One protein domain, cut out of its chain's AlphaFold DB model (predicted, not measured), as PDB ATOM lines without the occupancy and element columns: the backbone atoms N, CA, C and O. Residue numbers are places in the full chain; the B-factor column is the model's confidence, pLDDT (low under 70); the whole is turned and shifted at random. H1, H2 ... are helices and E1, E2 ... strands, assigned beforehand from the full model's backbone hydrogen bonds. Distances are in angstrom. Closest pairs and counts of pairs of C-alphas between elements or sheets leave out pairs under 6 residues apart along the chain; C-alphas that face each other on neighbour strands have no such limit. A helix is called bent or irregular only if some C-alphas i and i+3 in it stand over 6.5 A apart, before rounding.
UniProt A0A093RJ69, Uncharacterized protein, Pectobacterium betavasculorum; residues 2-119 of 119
ATOM      1  N   LYS A   2       5.173  -1.132  -8.521       44.16
ATOM      2  CA  LYS A   2       3.872  -1.415  -7.876       44.16
ATOM      3  C   LYS A   2       2.755  -0.401  -8.203       44.16
ATOM      4  O   LYS A   2       1.599  -0.789  -8.333       44.16
ATOM      5  N   ASP A   3       3.098   0.872  -8.405       51.91
ATOM      6  CA  ASP A   3       2.104   1.944  -8.605       51.91
ATOM      7  C   ASP A   3       1.575   2.050 -10.042       51.91
ATOM      8  O   ASP A   3       0.453   2.508 -10.251       51.91
ATOM      9  N   LYS A   4       2.323   1.551 -11.038       53.69
ATOM     10  CA  LYS A   4       1.868   1.515 -12.439       53.69
ATOM     11  C   LYS A   4       0.766   0.471 -12.648       53.69
ATOM     12  O   LYS A   4      -0.235   0.780 -13.283       53.69
ATOM     13  N   ILE A   5       0.894  -0.708 -12.032       60.41
ATOM     14  CA  ILE A   5      -0.123  -1.779 -12.081       60.41
ATOM     15  C   ILE A   5      -1.431  -1.310 -11.430       60.41
ATOM     16  O   ILE A   5      -2.510  -1.478 -11.989       60.41
ATOM     17  N   LYS A   6      -1.343  -0.621 -10.284       56.41
ATOM     18  CA  LYS A   6      -2.512  -0.024  -9.616       56.41
ATOM     19  C   LYS A   6      -3.186   1.066 -10.460       56.41
ATOM     20  O   LYS A   6      -4.408   1.194 -10.430       56.41
ATOM     21  N   ARG A   7      -2.406   1.850 -11.214       57.50
ATOM     22  CA  ARG A   7      -2.911   2.902 -12.113       57.50
ATOM     23  C   ARG A   7      -3.624   2.312 -13.336       57.50
ATOM     24  O   ARG A   7      -4.680   2.816 -13.704       57.50
ATOM     25  N   VAL A   8      -3.118   1.203 -13.880       61.47
ATOM     26  CA  VAL A   8      -3.808   0.407 -14.910       61.47
ATOM     27  C   VAL A   8      -5.109  -0.186 -14.361       61.47
ATOM     28  O   VAL A   8      -6.146  -0.010 -14.983       61.47
ATOM     29  N   ASN A   9      -5.124  -0.753 -13.148       61.75
ATOM     30  CA  ASN A   9      -6.362  -1.253 -12.527       61.75
ATOM     31  C   ASN A   9      -7.444  -0.173 -12.330       61.75
ATOM     32  O   ASN A   9      -8.630  -0.486 -12.345       61.75
ATOM     33  N   ARG A  10      -7.065   1.105 -12.168       61.97
ATOM     34  CA  ARG A  10      -8.021   2.228 -12.160       61.97
ATOM     35  C   ARG A  10      -8.551   2.568 -13.555       61.97
ATOM     36  O   ARG A  10      -9.732   2.873 -13.664       61.97
ATOM     37  N   LEU A  11      -7.714   2.496 -14.593       57.06
ATOM     38  CA  LEU A  11      -8.135   2.635 -15.997       57.06
ATOM     39  C   LEU A  11      -9.051   1.474 -16.435       57.06
ATOM     40  O   LEU A  11      -9.992   1.682 -17.192       57.06
ATOM     41  N   LEU A  12      -8.842   0.277 -15.878       57.53
ATOM     42  CA  LEU A  12      -9.678  -0.916 -16.053       57.53
ATOM     43  C   LEU A  12     -11.015  -0.875 -15.281       57.53
ATOM     44  O   LEU A  12     -11.740  -1.864 -15.277       57.53
ATOM     45  N   ARG A  13     -11.413   0.268 -14.691       57.47
ATOM     46  CA  ARG A  13     -12.810   0.490 -14.247       57.47
ATOM     47  C   ARG A  13     -13.821   0.494 -15.403       57.47
ATOM     48  O   ARG A  13     -15.016   0.638 -15.164       57.47
ATOM     49  N   ASN A  14     -13.359   0.321 -16.638       65.00
ATOM     50  CA  ASN A  14     -14.193  -0.091 -17.749       65.00
ATOM     51  C   ASN A  14     -14.614  -1.559 -17.550       65.00
ATOM     52  O   ASN A  14     -13.900  -2.485 -17.936       65.00
ATOM     53  N   SER A  15     -15.771  -1.758 -16.918       66.31
ATOM     54  CA  SER A  15     -16.363  -3.075 -16.667       66.31
ATOM     55  C   SER A  15     -16.524  -3.899 -17.945       66.31
ATOM     56  O   SER A  15     -16.335  -5.108 -17.893       66.31
ATOM     57  N   ALA A  16     -16.777  -3.264 -19.096       69.62
ATOM     58  CA  ALA A  16     -16.844  -3.963 -20.377       69.62
ATOM     59  C   ALA A  16     -15.487  -4.580 -20.763       69.62
ATOM     60  O   ALA A  16     -15.435  -5.746 -21.141       69.62
ATOM     61  N   LEU A  17     -14.381  -3.848 -20.578       69.56
ATOM     62  CA  LEU A  17     -13.034  -4.373 -20.830       69.56
ATOM     63  C   LEU A  17     -12.626  -5.438 -19.803       69.56
ATOM     64  O   LEU A  17     -11.971  -6.412 -20.161       69.56
ATOM     65  N   TYR A  18     -13.017  -5.272 -18.536       72.00
ATOM     66  CA  TYR A  18     -12.765  -6.279 -17.502       72.00
ATOM     67  C   TYR A  18     -13.491  -7.599 -17.804       72.00
ATOM     68  O   TYR A  18     -12.898  -8.670 -17.694       72.00
ATOM     69  N   ASN A  19     -14.744  -7.518 -18.261       79.19
ATOM     70  CA  ASN A  19     -15.535  -8.678 -18.677       79.19
ATOM     71  C   ASN A  19     -14.949  -9.385 -19.911       79.19
ATOM     72  O   ASN A  19     -15.156 -10.582 -20.085       79.19
ATOM     73  N   ASP A  20     -14.188  -8.665 -20.739       84.12
ATOM     74  CA  ASP A  20     -13.529  -9.195 -21.935       84.12
ATOM     75  C   ASP A  20     -12.186  -9.889 -21.655       84.12
ATOM     76  O   ASP A  20     -11.666 -10.585 -22.531       84.12
ATOM     77  N   ILE A  21     -11.615  -9.749 -20.451       82.94
ATOM     78  CA  ILE A  21     -10.313 -10.341 -20.094       82.94
ATOM     79  C   ILE A  21     -10.236 -11.844 -20.428       82.94
ATOM     80  O   ILE A  21      -9.244 -12.236 -21.047       82.94
ATOM     81  N   PRO A  22     -11.233 -12.695 -20.101       84.06
ATOM     82  CA  PRO A  22     -11.174 -14.120 -20.434       84.06
ATOM     83  C   PRO A  22     -11.104 -14.373 -21.944       84.06
ATOM     84  O   PRO A  22     -10.336 -15.215 -22.404       84.06
ATOM     85  N   ARG A  23     -11.866 -13.607 -22.735       86.88
ATOM     86  CA  ARG A  23     -11.880 -13.722 -24.198       86.88
ATOM     87  C   ARG A  23     -10.535 -13.320 -24.795       86.88
ATOM     88  O   ARG A  23      -9.995 -14.047 -25.625       86.88
ATOM     89  N   ILE A  24      -9.988 -12.191 -24.346       86.50
ATOM     90  CA  ILE A  24      -8.682 -11.684 -24.786       86.50
ATOM     91  C   ILE A  24      -7.583 -12.689 -24.431       86.50
ATOM     92  O   ILE A  24      -6.756 -13.026 -25.277       86.50
ATOM     93  N   PHE A  25      -7.600 -13.209 -23.201       87.62
ATOM     94  CA  PHE A  25      -6.656 -14.225 -22.748       87.62
ATOM     95  C   PHE A  25      -6.695 -15.472 -23.639       87.62
ATOM     96  O   PHE A  25      -5.652 -15.890 -24.140       87.62
ATOM     97  N   ASN A  26      -7.888 -16.013 -23.907       87.88
ATOM     98  CA  ASN A  26      -8.053 -17.207 -24.737       87.88
ATOM     99  C   ASN A  26      -7.550 -16.999 -26.169       87.88
ATOM    100  O   ASN A  26      -6.864 -17.858 -26.718       87.88
ATOM    101  N   GLN A  27      -7.855 -15.847 -26.772       89.62
ATOM    102  CA  GLN A  27      -7.406 -15.538 -28.129       89.62
ATOM    103  C   GLN A  27      -5.884 -15.432 -28.211       89.62
ATOM    104  O   GLN A  27      -5.277 -16.025 -29.101       89.62
ATOM    105  N   ILE A  28      -5.260 -14.726 -27.267       88.94
ATOM    106  CA  ILE A  28      -3.804 -14.569 -27.239       88.94
ATOM    107  C   ILE A  28      -3.129 -15.918 -26.988       88.94
ATOM    108  O   ILE A  28      -2.229 -16.290 -27.738       88.94
ATOM    109  N   ALA A  29      -3.573 -16.677 -25.984       89.31
ATOM    110  CA  ALA A  29      -3.006 -17.986 -25.669       89.31
ATOM    111  C   ALA A  29      -3.105 -18.953 -26.860       89.31
ATOM    112  O   ALA A  29      -2.112 -19.596 -27.213       89.31
ATOM    113  N   SER A  30      -4.254 -18.992 -27.542       90.25
ATOM    114  CA  SER A  30      -4.441 -19.832 -28.726       90.25
ATOM    115  C   SER A  30      -3.534 -19.380 -29.869       90.25
ATOM    116  O   SER A  30      -2.829 -20.202 -30.450       90.25
ATOM    117  N   MET A  31      -3.461 -18.075 -30.151       91.75
ATOM    118  CA  MET A  31      -2.569 -17.537 -31.184       91.75
ATOM    119  C   MET A  31      -1.095 -17.850 -30.913       91.75
ATOM    120  O   MET A  31      -0.383 -18.244 -31.835       91.75
ATOM    121  N   MET A  32      -0.641 -17.701 -29.666       89.19
ATOM    122  CA  MET A  32       0.743 -17.987 -29.284       89.19
ATOM    123  C   MET A  32       1.073 -19.476 -29.411       89.19
ATOM    124  O   MET A  32       2.177 -19.819 -29.823       89.19
ATOM    125  N   THR A  33       0.123 -20.358 -29.095       91.62
ATOM    126  CA  THR A  33       0.354 -21.812 -29.055       91.62
ATOM    127  C   THR A  33       0.019 -22.538 -30.360       91.62
ATOM    128  O   THR A  33       0.501 -23.645 -30.568       91.62
ATOM    129  N   LYS A  34      -0.712 -21.918 -31.299       90.69
ATOM    130  CA  LYS A  34      -1.198 -22.558 -32.540       90.69
ATOM    131  C   LYS A  34      -0.118 -23.273 -33.364       90.69
ATOM    132  O   LYS A  34      -0.400 -24.302 -33.969       90.69
ATOM    133  N   ASN A  35       1.107 -22.760 -33.390       90.56
ATOM    134  CA  ASN A  35       2.211 -23.366 -34.147       90.56
ATOM    135  C   ASN A  35       3.256 -24.046 -33.246       90.56
ATOM    136  O   ASN A  35       4.335 -24.407 -33.710       90.56
ATOM    137  N   MET A  36       2.958 -24.209 -31.956       89.69
ATOM    138  CA  MET A  36       3.850 -24.834 -30.986       89.69
ATOM    139  C   MET A  36       3.500 -26.312 -30.831       89.69
ATOM    140  O   MET A  36       2.372 -26.669 -30.491       89.69
ATOM    141  N   THR A  37       4.491 -27.179 -31.011       88.56
ATOM    142  CA  THR A  37       4.367 -28.610 -30.697       88.56
ATOM    143  C   THR A  37       4.474 -28.875 -29.192       88.56
ATOM    144  O   THR A  37       3.942 -29.873 -28.701       88.56
ATOM    145  N   CYS A  38       5.113 -27.974 -28.439       89.31
ATOM    146  CA  CYS A  38       5.195 -28.020 -26.982       89.31
ATOM    147  C   CYS A  38       5.249 -26.619 -26.350       89.31
ATOM    148  O   CYS A  38       5.715 -25.675 -26.981       89.31
ATOM    149  N   CYS A  39       4.791 -26.482 -25.102       90.38
ATOM    150  CA  CYS A  39       4.816 -25.243 -24.322       90.38
ATOM    151  C   CYS A  39       5.126 -25.537 -22.846       90.38
ATOM    152  O   CYS A  39       4.580 -26.476 -22.266       90.38
ATOM    153  N   ALA A  40       5.983 -24.727 -22.223       90.06
ATOM    154  CA  ALA A  40       6.252 -24.790 -20.789       90.06
ATOM    155  C   ALA A  40       5.610 -23.594 -20.077       90.06
ATOM    156  O   ALA A  40       5.851 -22.447 -20.452       90.06
ATOM    157  N   ILE A  41       4.820 -23.858 -19.035       87.81
ATOM    158  CA  ILE A  41       4.100 -22.825 -18.280       87.81
ATOM    159  C   ILE A  41       4.607 -22.824 -16.843       87.81
ATOM    160  O   ILE A  41       4.380 -23.771 -16.093       87.81
ATOM    161  N   ALA A  42       5.294 -21.752 -16.453       85.44
ATOM    162  CA  ALA A  42       5.769 -21.570 -15.089       85.44
ATOM    163  C   ALA A  42       4.685 -20.912 -14.222       85.44
ATOM    164  O   ALA A  42       4.187 -19.838 -14.551       85.44
ATOM    165  N   VAL A  43       4.344 -21.543 -13.096       79.12
ATOM    166  CA  VAL A  43       3.339 -21.057 -12.139       79.12
ATOM    167  C   VAL A  43       4.015 -20.734 -10.803       79.12
ATOM    168  O   VAL A  43       4.623 -21.610 -10.178       79.12
ATOM    169  N   ASP A  44       3.912 -19.475 -10.362       72.88
ATOM    170  CA  ASP A  44       4.467 -19.006  -9.083       72.88
ATOM    171  C   ASP A  44       3.587 -19.396  -7.873       72.88
ATOM    172  O   ASP A  44       2.396 -19.668  -7.988       72.88
ATOM    173  N   ARG A  45       4.197 -19.426  -6.682       57.03
ATOM    174  CA  ARG A  45       3.691 -19.975  -5.409       57.03
ATOM    175  C   ARG A  45       2.577 -19.166  -4.731       57.03
ATOM    176  O   ARG A  45       2.249 -19.459  -3.583       57.03
ATOM    177  N   SER A  46       2.030 -18.135  -5.370       56.31
ATOM    178  CA  SER A  46       1.051 -17.235  -4.740       56.31
ATOM    179  C   SER A  46      -0.347 -17.850  -4.568       56.31
ATOM    180  O   SER A  46      -1.171 -17.290  -3.850       56.31
ATOM    181  N   GLY A  47      -0.591 -19.027  -5.146       56.91
ATOM    182  CA  GLY A  47      -1.784 -19.843  -4.939       56.91
ATOM    183  C   GLY A  47      -1.855 -20.936  -5.999       56.91
ATOM    184  O   GLY A  47      -1.499 -20.694  -7.151       56.91
ATOM    185  N   TYR A  48      -2.267 -22.151  -5.629       66.38
ATOM    186  CA  TYR A  48      -2.485 -23.193  -6.633       66.38
ATOM    187  C   TYR A  48      -3.680 -22.796  -7.494       66.38
ATOM    188  O   TYR A  48      -4.730 -22.463  -6.934       66.38
ATOM    189  N   PRO A  49      -3.555 -22.831  -8.828       68.75
ATOM    190  CA  PRO A  49      -4.710 -22.607  -9.667       68.75
ATOM    191  C   PRO A  49      -5.755 -23.686  -9.382       68.75
ATOM    192  O   PRO A  49      -5.417 -24.868  -9.271       68.75
ATOM    193  N   SER A  50      -7.016 -23.277  -9.250       79.25
ATOM    194  CA  SER A  50      -8.137 -24.212  -9.134       79.25
ATOM    195  C   SER A  50      -8.214 -25.118 -10.368       79.25
ATOM    196  O   SER A  50      -7.681 -24.783 -11.428       79.25
ATOM    197  N   GLN A  51      -8.909 -26.255 -10.262       85.06
ATOM    198  CA  GLN A  51      -9.189 -27.105 -11.429       85.06
ATOM    199  C   GLN A  51      -9.862 -26.299 -12.547       85.06
ATOM    200  O   GLN A  51      -9.389 -26.322 -13.673       85.06
ATOM    201  N   ALA A  52     -10.834 -25.448 -12.197       84.81
ATOM    202  CA  ALA A  52     -11.486 -24.544 -13.145       84.81
ATOM    203  C   ALA A  52     -10.509 -23.592 -13.860       84.81
ATOM    204  O   ALA A  52     -10.685 -23.298 -15.040       84.81
ATOM    205  N   PHE A  53      -9.458 -23.118 -13.178       84.00
ATOM    206  CA  PHE A  53      -8.410 -22.343 -13.842       84.00
ATOM    207  C   PHE A  53      -7.612 -23.205 -14.824       84.00
ATOM    208  O   PHE A  53      -7.330 -22.751 -15.928       84.00
ATOM    209  N   LEU A  54      -7.235 -24.428 -14.435       86.75
ATOM    210  CA  LEU A  54      -6.517 -25.345 -15.322       86.75
ATOM    211  C   LEU A  54      -7.356 -25.710 -16.554       86.75
ATOM    212  O   LEU A  54      -6.814 -25.741 -17.653       86.75
ATOM    213  N   ASP A  55      -8.665 -25.903 -16.391       90.62
ATOM    214  CA  ASP A  55      -9.594 -26.200 -17.486       90.62
ATOM    215  C   ASP A  55      -9.736 -25.017 -18.447       90.62
ATOM    216  O   ASP A  55      -9.685 -25.181 -19.670       90.62
ATOM    217  N   ALA A  56      -9.860 -23.801 -17.904       89.25
ATOM    218  CA  ALA A  56      -9.892 -22.583 -18.704       89.25
ATOM    219  C   ALA A  56      -8.572 -22.378 -19.463       89.25
ATOM    220  O   ALA A  56      -8.583 -22.066 -20.651       89.25
ATOM    221  N   LEU A  57      -7.434 -22.610 -18.800       89.00
ATOM    222  CA  LEU A  57      -6.114 -22.538 -19.421       89.00
ATOM    223  C   LEU A  57      -5.952 -23.596 -20.519       89.00
ATOM    224  O   LEU A  57      -5.421 -23.290 -21.581       89.00
ATOM    225  N   ALA A  58      -6.428 -24.819 -20.290       90.88
ATOM    226  CA  ALA A  58      -6.370 -25.883 -21.283       90.88
ATOM    227  C   ALA A  58      -7.231 -25.584 -22.508       90.88
ATOM    228  O   ALA A  58      -6.783 -25.785 -23.632       90.88
ATOM    229  N   SER A  59      -8.415 -25.011 -22.295       91.56
ATOM    230  CA  SER A  59      -9.307 -24.569 -23.371       91.56
ATOM    231  C   SER A  59      -8.724 -23.411 -24.191       91.56
ATOM    232  O   SER A  59      -9.086 -23.222 -25.351       91.56
ATOM    233  N   ALA A  60      -7.833 -22.620 -23.591       91.56
ATOM    234  CA  ALA A  60      -7.173 -21.491 -24.235       91.56
ATOM    235  C   ALA A  60      -5.983 -21.908 -25.117       91.56
ATOM    236  O   ALA A  60      -5.594 -21.169 -26.022       91.56
ATOM    237  N   ILE A  61      -5.378 -23.063 -24.842       92.75
ATOM    238  CA  ILE A  61      -4.189 -23.555 -25.541       92.75
ATOM    239  C   ILE A  61      -4.606 -24.365 -26.768       92.75
ATOM    240  O   ILE A  61      -5.606 -25.079 -26.760       92.75
ATOM    241  N   ALA A  62      -3.835 -24.251 -27.847       89.06
ATOM    242  CA  ALA A  62      -4.087 -25.014 -29.058       89.06
ATOM    243  C   ALA A  62      -4.022 -26.536 -28.766       89.06
ATOM    244  O   ALA A  62      -3.038 -26.989 -28.177       89.06
ATOM    245  N   PRO A  63      -5.018 -27.344 -29.183       86.38
ATOM    246  CA  PRO A  63      -5.132 -28.753 -28.777       86.38
ATOM    247  C   PRO A  63      -3.916 -29.638 -29.103       86.38
ATOM    248  O   PRO A  63      -3.668 -30.635 -28.433       86.38
ATOM    249  N   GLN A  64      -3.151 -29.283 -30.137       87.75
ATOM    250  CA  GLN A  64      -1.944 -29.986 -30.574       87.75
ATOM    251  C   GLN A  64      -0.709 -29.710 -29.705       87.75
ATOM    252  O   GLN A  64       0.304 -30.399 -29.837       87.75
ATOM    253  N   THR A  65      -0.750 -28.685 -28.852       89.12
ATOM    254  CA  THR A  65       0.399 -28.256 -28.061       89.12
ATOM    255  C   THR A  65       0.526 -29.107 -26.806       89.12
ATOM    256  O   THR A  65      -0.332 -29.086 -25.927       89.12
ATOM    257  N   LYS A  66       1.646 -29.824 -26.671       89.69
ATOM    258  CA  LYS A  66       1.967 -30.552 -25.437       89.69
ATOM    259  C   LYS A  66       2.413 -29.581 -24.347       89.69
ATOM    260  O   LYS A  66       3.380 -28.848 -24.545       89.69
ATOM    261  N   VAL A  67       1.749 -29.581 -23.196       91.81
ATOM    262  CA  VAL A  67       2.039 -28.625 -22.117       91.81
ATOM    263  C   VAL A  67       2.790 -29.288 -20.966       91.81
ATOM    264  O   VAL A  67       2.373 -30.335 -20.471       91.81
ATOM    265  N   THR A  68       3.852 -28.628 -20.499       91.00
ATOM    266  CA  THR A  68       4.585 -28.977 -19.275       91.00
ATOM    267  C   THR A  68       4.473 -27.847 -18.251       91.00
ATOM    268  O   THR A  68       5.007 -26.755 -18.447       91.00
ATOM    269  N   LEU A  69       3.801 -28.100 -17.130       87.69
ATOM    270  CA  LEU A  69       3.643 -27.141 -16.033       87.69
ATOM    271  C   LEU A  69       4.835 -27.173 -15.075       87.69
ATOM    272  O   LEU A  69       5.153 -28.215 -14.520       87.69
ATOM    273  N   ILE A  70       5.465 -26.032 -14.815       85.81
ATOM    274  CA  ILE A  70       6.622 -25.921 -13.914       85.81
ATOM    275  C   ILE A  70       6.206 -25.170 -12.647       85.81
ATOM    276  O   ILE A  70       5.713 -24.046 -12.729       85.81
ATOM    277  N   THR A  71       6.403 -25.762 -11.463       79.62
ATOM    278  CA  THR A  71       5.958 -25.156 -10.193       79.62
ATOM    279  C   THR A  71       6.873 -25.419  -8.986       79.62
ATOM    280  O   THR A  71       7.494 -26.474  -8.820       79.62
ATOM    281  N   GLY A  72       6.960 -24.423  -8.097       69.50
ATOM    282  CA  GLY A  72       7.918 -24.346  -6.992       69.50
ATOM    283  C   GLY A  72       7.487 -24.968  -5.655       69.50
ATOM    284  O   GLY A  72       7.569 -24.290  -4.640       69.50
ATOM    285  N   ALA A  73       7.174 -26.263  -5.594       61.69
ATOM    286  CA  ALA A  73       6.805 -27.037  -4.388       61.69
ATOM    287  C   ALA A  73       5.552 -26.598  -3.611       61.69
ATOM    288  O   ALA A  73       5.424 -25.450  -3.191       61.69
ATOM    289  N   GLY A  74       4.738 -27.608  -3.277       55.72
ATOM    290  CA  GLY A  74       3.613 -27.552  -2.338       55.72
ATOM    291  C   GLY A  74       2.261 -27.995  -2.922       55.72
ATOM    292  O   GLY A  74       1.257 -27.980  -2.216       55.72
ATOM    293  N   CYS A  75       2.222 -28.400  -4.190       56.09
ATOM    294  CA  CYS A  75       1.003 -28.869  -4.840       56.09
ATOM    295  C   CYS A  75       0.513 -30.195  -4.228       56.09
ATOM    296  O   CYS A  75       1.307 -31.100  -3.965       56.09
ATOM    297  N   HIS A  76      -0.801 -30.305  -4.026       63.91
ATOM    298  CA  HIS A  76      -1.459 -31.509  -3.519       63.91
ATOM    299  C   HIS A  76      -1.665 -32.535  -4.644       63.91
ATOM    300  O   HIS A  76      -1.794 -32.171  -5.814       63.91
ATOM    301  N   ASN A  77      -1.751 -33.819  -4.285       67.31
ATOM    302  CA  ASN A  77      -1.886 -34.929  -5.238       67.31
ATOM    303  C   ASN A  77      -3.062 -34.765  -6.221       67.31
ATOM    304  O   ASN A  77      -2.945 -35.150  -7.379       67.31
ATOM    305  N   GLU A  78      -4.183 -34.177  -5.798       73.56
ATOM    306  CA  GLU A  78      -5.363 -33.964  -6.655       73.56
ATOM    307  C   GLU A  78      -5.102 -33.010  -7.821       73.56
ATOM    308  O   GLU A  78      -5.589 -33.233  -8.926       73.56
ATOM    309  N   TRP A  79      -4.274 -31.991  -7.600       76.75
ATOM    310  CA  TRP A  79      -3.910 -31.027  -8.630       76.75
ATOM    311  C   TRP A  79      -3.058 -31.680  -9.724       76.75
ATOM    312  O   TRP A  79      -3.327 -31.515 -10.911       76.75
ATOM    313  N   PHE A  80      -2.087 -32.511  -9.332       78.06
ATOM    314  CA  PHE A  80      -1.277 -33.276 -10.281       78.06
ATOM    315  C   PHE A  80      -2.094 -34.306 -11.062       78.06
ATOM    316  O   PHE A  80      -1.860 -34.485 -12.257       78.06
ATOM    317  N   ARG A  81      -3.076 -34.959 -10.425       81.88
ATOM    318  CA  ARG A  81      -4.001 -35.861 -11.129       81.88
ATOM    319  C   ARG A  81      -4.803 -35.117 -12.192       81.88
ATOM    320  O   ARG A  81      -4.890 -35.609 -13.312       81.88
ATOM    321  N   HIS A  82      -5.323 -33.933 -11.871       86.94
ATOM    322  CA  HIS A  82      -6.083 -33.120 -12.825       86.94
ATOM    323  C   HIS A  82      -5.254 -32.744 -14.057       86.94
ATOM    324  O   HIS A  82      -5.699 -32.915 -15.186       86.94
ATOM    325  N   ILE A  83      -3.993 -32.349 -13.860       86.19
ATOM    326  CA  ILE A  83      -3.054 -32.073 -14.961       86.19
ATOM    327  C   ILE A  83      -2.872 -33.296 -15.865       86.19
ATOM    328  O   ILE A  83      -2.848 -33.163 -17.088       86.19
ATOM    329  N   LYS A  84      -2.778 -34.503 -15.291       86.69
ATOM    330  CA  LYS A  84      -2.683 -35.732 -16.090       86.69
ATOM    331  C   LYS A  84      -3.966 -36.022 -16.873       86.69
ATOM    332  O   LYS A  84      -3.853 -36.481 -18.004       86.69
ATOM    333  N   VAL A  85      -5.147 -35.740 -16.313       89.75
ATOM    334  CA  VAL A  85      -6.436 -35.866 -17.025       89.75
ATOM    335  C   VAL A  85      -6.485 -34.940 -18.242       89.75
ATOM    336  O   VAL A  85      -6.947 -35.358 -19.299       89.75
ATOM    337  N   LEU A  86      -5.913 -33.737 -18.138       89.94
ATOM    338  CA  LEU A  86      -5.761 -32.802 -19.263       89.94
ATOM    339  C   LEU A  86      -4.726 -33.259 -20.315       89.94
ATOM    340  O   LEU A  86      -4.508 -32.571 -21.308       89.94
ATOM    341  N   GLY A  87      -4.062 -34.403 -20.113       89.50
ATOM    342  CA  GLY A  87      -3.014 -34.911 -21.003       89.50
ATOM    343  C   GLY A  87      -1.684 -34.165 -20.876       89.50
ATOM    344  O   GLY A  87      -0.808 -34.315 -21.726       89.50
ATOM    345  N   TRP A  88      -1.526 -33.354 -19.831       90.44
ATOM    346  CA  TRP A  88      -0.357 -32.508 -19.627       90.44
ATOM    347  C   TRP A  88       0.685 -33.178 -18.739       90.44
ATOM    348  O   TRP A  88       0.431 -34.171 -18.041       90.44
ATOM    349  N   ASP A  89       1.879 -32.602 -18.763       88.62
ATOM    350  CA  ASP A  89       3.002 -32.979 -17.924       88.62
ATOM    351  C   ASP A  89       3.329 -31.881 -16.920       88.62
ATOM    352  O   ASP A  89       2.860 -30.747 -17.024       88.62
ATOM    353  N   PHE A  90       4.115 -32.217 -15.899       84.75
ATOM    354  CA  PHE A  90       4.531 -31.244 -14.901       84.75
ATOM    355  C   PHE A  90       5.935 -31.528 -14.371       84.75
ATOM    356  O   PHE A  90       6.380 -32.671 -14.316       84.75
ATOM    357  N   ILE A  91       6.601 -30.461 -13.942       81.56
ATOM    358  CA  ILE A  91       7.855 -30.453 -13.202       81.56
ATOM    359  C   ILE A  91       7.579 -29.699 -11.904       81.56
ATOM    360  O   ILE A  91       7.364 -28.486 -11.886       81.56
ATOM    361  N   GLY A  92       7.559 -30.437 -10.802       76.88
ATOM    362  CA  GLY A  92       7.367 -29.888  -9.468       76.88
ATOM    363  C   GLY A  92       8.618 -30.069  -8.624       76.88
ATOM    364  O   GLY A  92       9.271 -31.110  -8.686       76.88
ATOM    365  N   ARG A  93       8.932 -29.083  -7.782       70.06
ATOM    366  CA  ARG A  93       9.899 -29.289  -6.695       70.06
ATOM    367  C   ARG A  93       9.248 -30.121  -5.588       70.06
ATOM    368  O   ARG A  93       8.203 -29.736  -5.064       70.06
ATOM    369  N   ILE A  94       9.883 -31.210  -5.171       68.31
ATOM    370  CA  ILE A  94       9.447 -31.978  -3.997       68.31
ATOM    371  C   ILE A  94      10.215 -31.511  -2.767       68.31
ATOM    372  O   ILE A  94      11.422 -31.308  -2.814       68.31
ATOM    373  N   ARG A  95       9.504 -31.321  -1.653       62.00
ATOM    374  CA  ARG A  95      10.113 -31.060  -0.344       62.00
ATOM    375  C   ARG A  95       9.984 -32.312   0.508       62.00
ATOM    376  O   ARG A  95       8.908 -32.595   1.027       62.00
ATOM    377  N   VAL A  96      11.076 -33.052   0.652       60.72
ATOM    378  CA  VAL A  96      11.117 -34.244   1.502       60.72
ATOM    379  C   VAL A  96      11.332 -33.813   2.953       60.72
ATOM    380  O   VAL A  96      12.367 -33.248   3.292       60.72
ATOM    381  N   ARG A  97      10.370 -34.086   3.841       53.97
ATOM    382  CA  ARG A  97      10.604 -34.059   5.295       53.97
ATOM    383  C   ARG A  97      10.794 -35.503   5.768       53.97
ATOM    384  O   ARG A  97       9.819 -36.222   5.916       53.97
ATOM    385  N   ARG A  98      12.056 -35.920   5.953       53.47
ATOM    386  CA  ARG A  98      12.483 -37.220   6.523       53.47
ATOM    387  C   ARG A  98      11.717 -38.460   6.010       53.47
ATOM    388  O   ARG A  98      11.169 -39.220   6.799       53.47
ATOM    389  N   LEU A  99      11.735 -38.721   4.706       51.66
ATOM    390  CA  LEU A  99      11.341 -40.027   4.159       51.66
ATOM    391  C   LEU A  99      12.452 -40.547   3.246       51.66
ATOM    392  O   LEU A  99      13.087 -39.767   2.537       51.66
ATOM    393  N   LYS A 100      12.720 -41.859   3.302       55.53
ATOM    394  CA  LYS A 100      13.778 -42.503   2.512       55.53
ATOM    395  C   LYS A 100      13.510 -42.257   1.023       55.53
ATOM    396  O   LYS A 100      12.414 -42.544   0.537       55.53
ATOM    397  N   LEU A 101      14.523 -41.759   0.314       55.72
ATOM    398  CA  LEU A 101      14.481 -41.399  -1.109       55.72
ATOM    399  C   LEU A 101      13.843 -42.504  -1.981       55.72
ATOM    400  O   LEU A 101      13.055 -42.208  -2.873       55.72
ATOM    401  N   GLY A 102      14.110 -43.777  -1.661       57.56
ATOM    402  CA  GLY A 102      13.590 -44.937  -2.395       57.56
ATOM    403  C   GLY A 102      12.063 -45.080  -2.381       57.56
ATOM    404  O   GLY A 102      11.473 -45.397  -3.407       57.56
ATOM    405  N   SER A 103      11.399 -44.781  -1.262       58.75
ATOM    406  CA  SER A 103       9.930 -44.850  -1.149       58.75
ATOM    407  C   SER A 103       9.224 -43.763  -1.970       58.75
ATOM    408  O   SER A 103       8.172 -44.004  -2.555       58.75
ATOM    409  N   ILE A 104       9.827 -42.575  -2.053       58.16
ATOM    410  CA  ILE A 104       9.298 -41.452  -2.834       58.16
ATOM    411  C   ILE A 104       9.520 -41.693  -4.324       58.16
ATOM    412  O   ILE A 104       8.591 -41.515  -5.107       58.16
ATOM    413  N   LEU A 105      10.715 -42.146  -4.715       57.59
ATOM    414  CA  LEU A 105      10.989 -42.508  -6.102       57.59
ATOM    415  C   LEU A 105      10.034 -43.603  -6.571       57.59
ATOM    416  O   LEU A 105       9.423 -43.404  -7.605       57.59
ATOM    417  N   ALA A 106       9.793 -44.660  -5.786       57.97
ATOM    418  CA  ALA A 106       8.835 -45.710  -6.143       57.97
ATOM    419  C   ALA A 106       7.399 -45.181  -6.332       57.97
ATOM    420  O   ALA A 106       6.741 -45.525  -7.313       57.97
ATOM    421  N   GLN A 107       6.916 -44.308  -5.437       54.31
ATOM    422  CA  GLN A 107       5.583 -43.712  -5.560       54.31
ATOM    423  C   GLN A 107       5.486 -42.775  -6.770       54.31
ATOM    424  O   GLN A 107       4.473 -42.774  -7.468       54.31
ATOM    425  N   LEU A 108       6.536 -42.005  -7.057       56.72
ATOM    426  CA  LEU A 108       6.565 -41.078  -8.184       56.72
ATOM    427  C   LEU A 108       6.755 -41.801  -9.512       56.72
ATOM    428  O   LEU A 108       5.990 -41.535 -10.421       56.72
ATOM    429  N   THR A 109       7.671 -42.761  -9.631       55.16
ATOM    430  CA  THR A 109       7.862 -43.542 -10.863       55.16
ATOM    431  C   THR A 109       6.666 -44.440 -11.166       55.16
ATOM    432  O   THR A 109       6.365 -44.667 -12.335       55.16
ATOM    433  N   SER A 110       5.953 -44.919 -10.137       51.78
ATOM    434  CA  SER A 110       4.714 -45.691 -10.302       51.78
ATOM    435  C   SER A 110       3.497 -44.823 -10.642       51.78
ATOM    436  O   SER A 110       2.579 -45.328 -11.285       51.78
ATOM    437  N   THR A 111       3.448 -43.557 -10.206       51.78
ATOM    438  CA  THR A 111       2.238 -42.709 -10.326       51.78
ATOM    439  C   THR A 111       2.379 -41.599 -11.376       51.78
ATOM    440  O   THR A 111       1.394 -41.184 -11.979       51.78
ATOM    441  N   TYR A 112       3.595 -41.118 -11.636       55.34
ATOM    442  CA  TYR A 112       3.880 -39.950 -12.467       55.34
ATOM    443  C   TYR A 112       5.120 -40.212 -13.337       55.34
ATOM    444  O   TYR A 112       6.255 -40.167 -12.881       55.34
ATOM    445  N   ARG A 113       4.916 -40.466 -14.634       54.56
ATOM    446  CA  ARG A 113       6.001 -40.814 -15.574       54.56
ATOM    447  C   ARG A 113       7.027 -39.703 -15.864       54.56
ATOM    448  O   ARG A 113       7.945 -39.969 -16.628       54.56
ATOM    449  N   ASN A 114       6.906 -38.496 -15.302       52.03
ATOM    450  CA  ASN A 114       7.667 -37.332 -15.771       52.03
ATOM    451  C   ASN A 114       8.463 -36.603 -14.676       52.03
ATOM    452  O   ASN A 114       8.117 -36.618 -13.498       52.03
ATOM    453  N   MET A 115       9.585 -36.028 -15.125       48.16
ATOM    454  CA  MET A 115      10.777 -35.623 -14.374       48.16
ATOM    455  C   MET A 115      10.496 -34.787 -13.116       48.16
ATOM    456  O   MET A 115       9.993 -33.666 -13.174       48.16
ATOM    457  N   VAL A 116      10.918 -35.323 -11.973       56.12
ATOM    458  CA  VAL A 116      10.847 -34.673 -10.665       56.12
ATOM    459  C   VAL A 116      12.229 -34.146 -10.301       56.12
ATOM    460  O   VAL A 116      13.167 -34.928 -10.163       56.12
ATOM    461  N   LEU A 117      12.358 -32.833 -10.090       48.28
ATOM    462  CA  LEU A 117      13.565 -32.282  -9.476       48.28
ATOM    463  C   LEU A 117      13.494 -32.468  -7.956       48.28
ATOM    464  O   LEU A 117      12.714 -31.806  -7.258       48.28
ATOM    465  N   VAL A 118      14.323 -33.385  -7.461       51.34
ATOM    466  CA  VAL A 118      14.592 -33.602  -6.038       51.34
ATOM    467  C   VAL A 118      15.929 -32.929  -5.718       51.34
ATOM    468  O   VAL A 118      16.929 -33.249  -6.356       51.34
ATOM    469  N   TYR A 119      15.934 -31.997  -4.763       45.62
ATOM    470  CA  TYR A 119      17.142 -31.444  -4.138       45.62
ATOM    471  C   TYR A 119      17.176 -31.861  -2.673       45.62
ATOM    472  O   TYR A 119      16.084 -31.841  -2.050       45.62
TER     473      TYR A 119
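What this domain is: This is residues 2 to 119 of the 119 residues of an uncharacterized protein of Pectobacterium betavasculorum (UniProt A0A093RJ69). A small wall of three side-by-side parallel strands, E1, E2 and E3, has helices H3 and H4 off to one side, H4 only grazing it. H2 leads from H3 toward H1 as an arm, of which residues 2 to 8 and 10 to 17 stick out free; beyond the E3 edge, H5 and the last residues fold back, with residues 117 to 118 pairing in parallel with 93 to 94. The 118 printed residues run H1 H2 E1 H3 E2 H4 E3 H5, five named helices and three named strands in sheet order E1 E2 E3, of mixed class. The whole is loose and elongated, with a radius of gyration of the C-alphas of 17.5 A and spans of 55 by 35 by 20 A.

How they stand to each other: Begin with H1, residues 2 to 11, which is apart from H2, residues 15 to 33. H2 has a kink of 38 degrees near residue 22 and is irregular, C-alphas 19 and 22 being 7.2 A apart. Its residues 25 to 30 alone touch H3, residues 51 to 60, at a steep tilt of 64 degrees; the closest C-alphas, of Asn 26 and Ala 60, are 4.4 A apart. E1, residues 38 to 43, is the parallel neighbour of E2, residues 66 to 71; look at N 41 and O 68, 3.0 A apart and within hydrogen-bond range. E2 is the parallel neighbour of E3, residues 89 to 94, with N 91 and O 69 within hydrogen-bond range at 2.7 A. H4, residues 77 to 85, only grazes this sheet with residues 80 to 84. H3 and H4 only just touch, with 3 pairs of C-alphas within 8 A, the closest being Gln 51 and His 82 at 6.9 A, at a shallow tilt of 26 degrees, the same way. E1, H3, E2 and E2, H4, E3 are strand-helix-strand units, two parallel neighbour strands with a helix between, each with a right-handed crossover. H5, residues 101 to 111, is not on the sheet and touches no helix. Every O i to N i+4 pair is within hydrogen-bond range in H3, H4 and H5, against 5 of 6 in H1 and 13 of 15 in H2.

Where its parts are: Find C-alpha 2 at (3.872, -1.415, -7.876), where H1 begins its 15.1 A. H2 runs 28.0 A to C-alpha 33 at (0.354, -21.812, -29.055). E1, E2 and E3 measure 16.5 A, 16.7 A and 15.4 A, H3 14.1 A and H4 12.7 A. H5 runs 15.4 A to C-alpha 111 at (2.238, -42.709, -10.326).

The domain as a whole: The farthest C-alphas, of Asn 14 and Gly 102, are 54.9 A apart. The printed part has no cut, and no link is long. The mean pLDDT of the printed part is 73.4, and it is under 70 in residues 2 to 17, 45 to 49, 72 to 77 and 94 to 119.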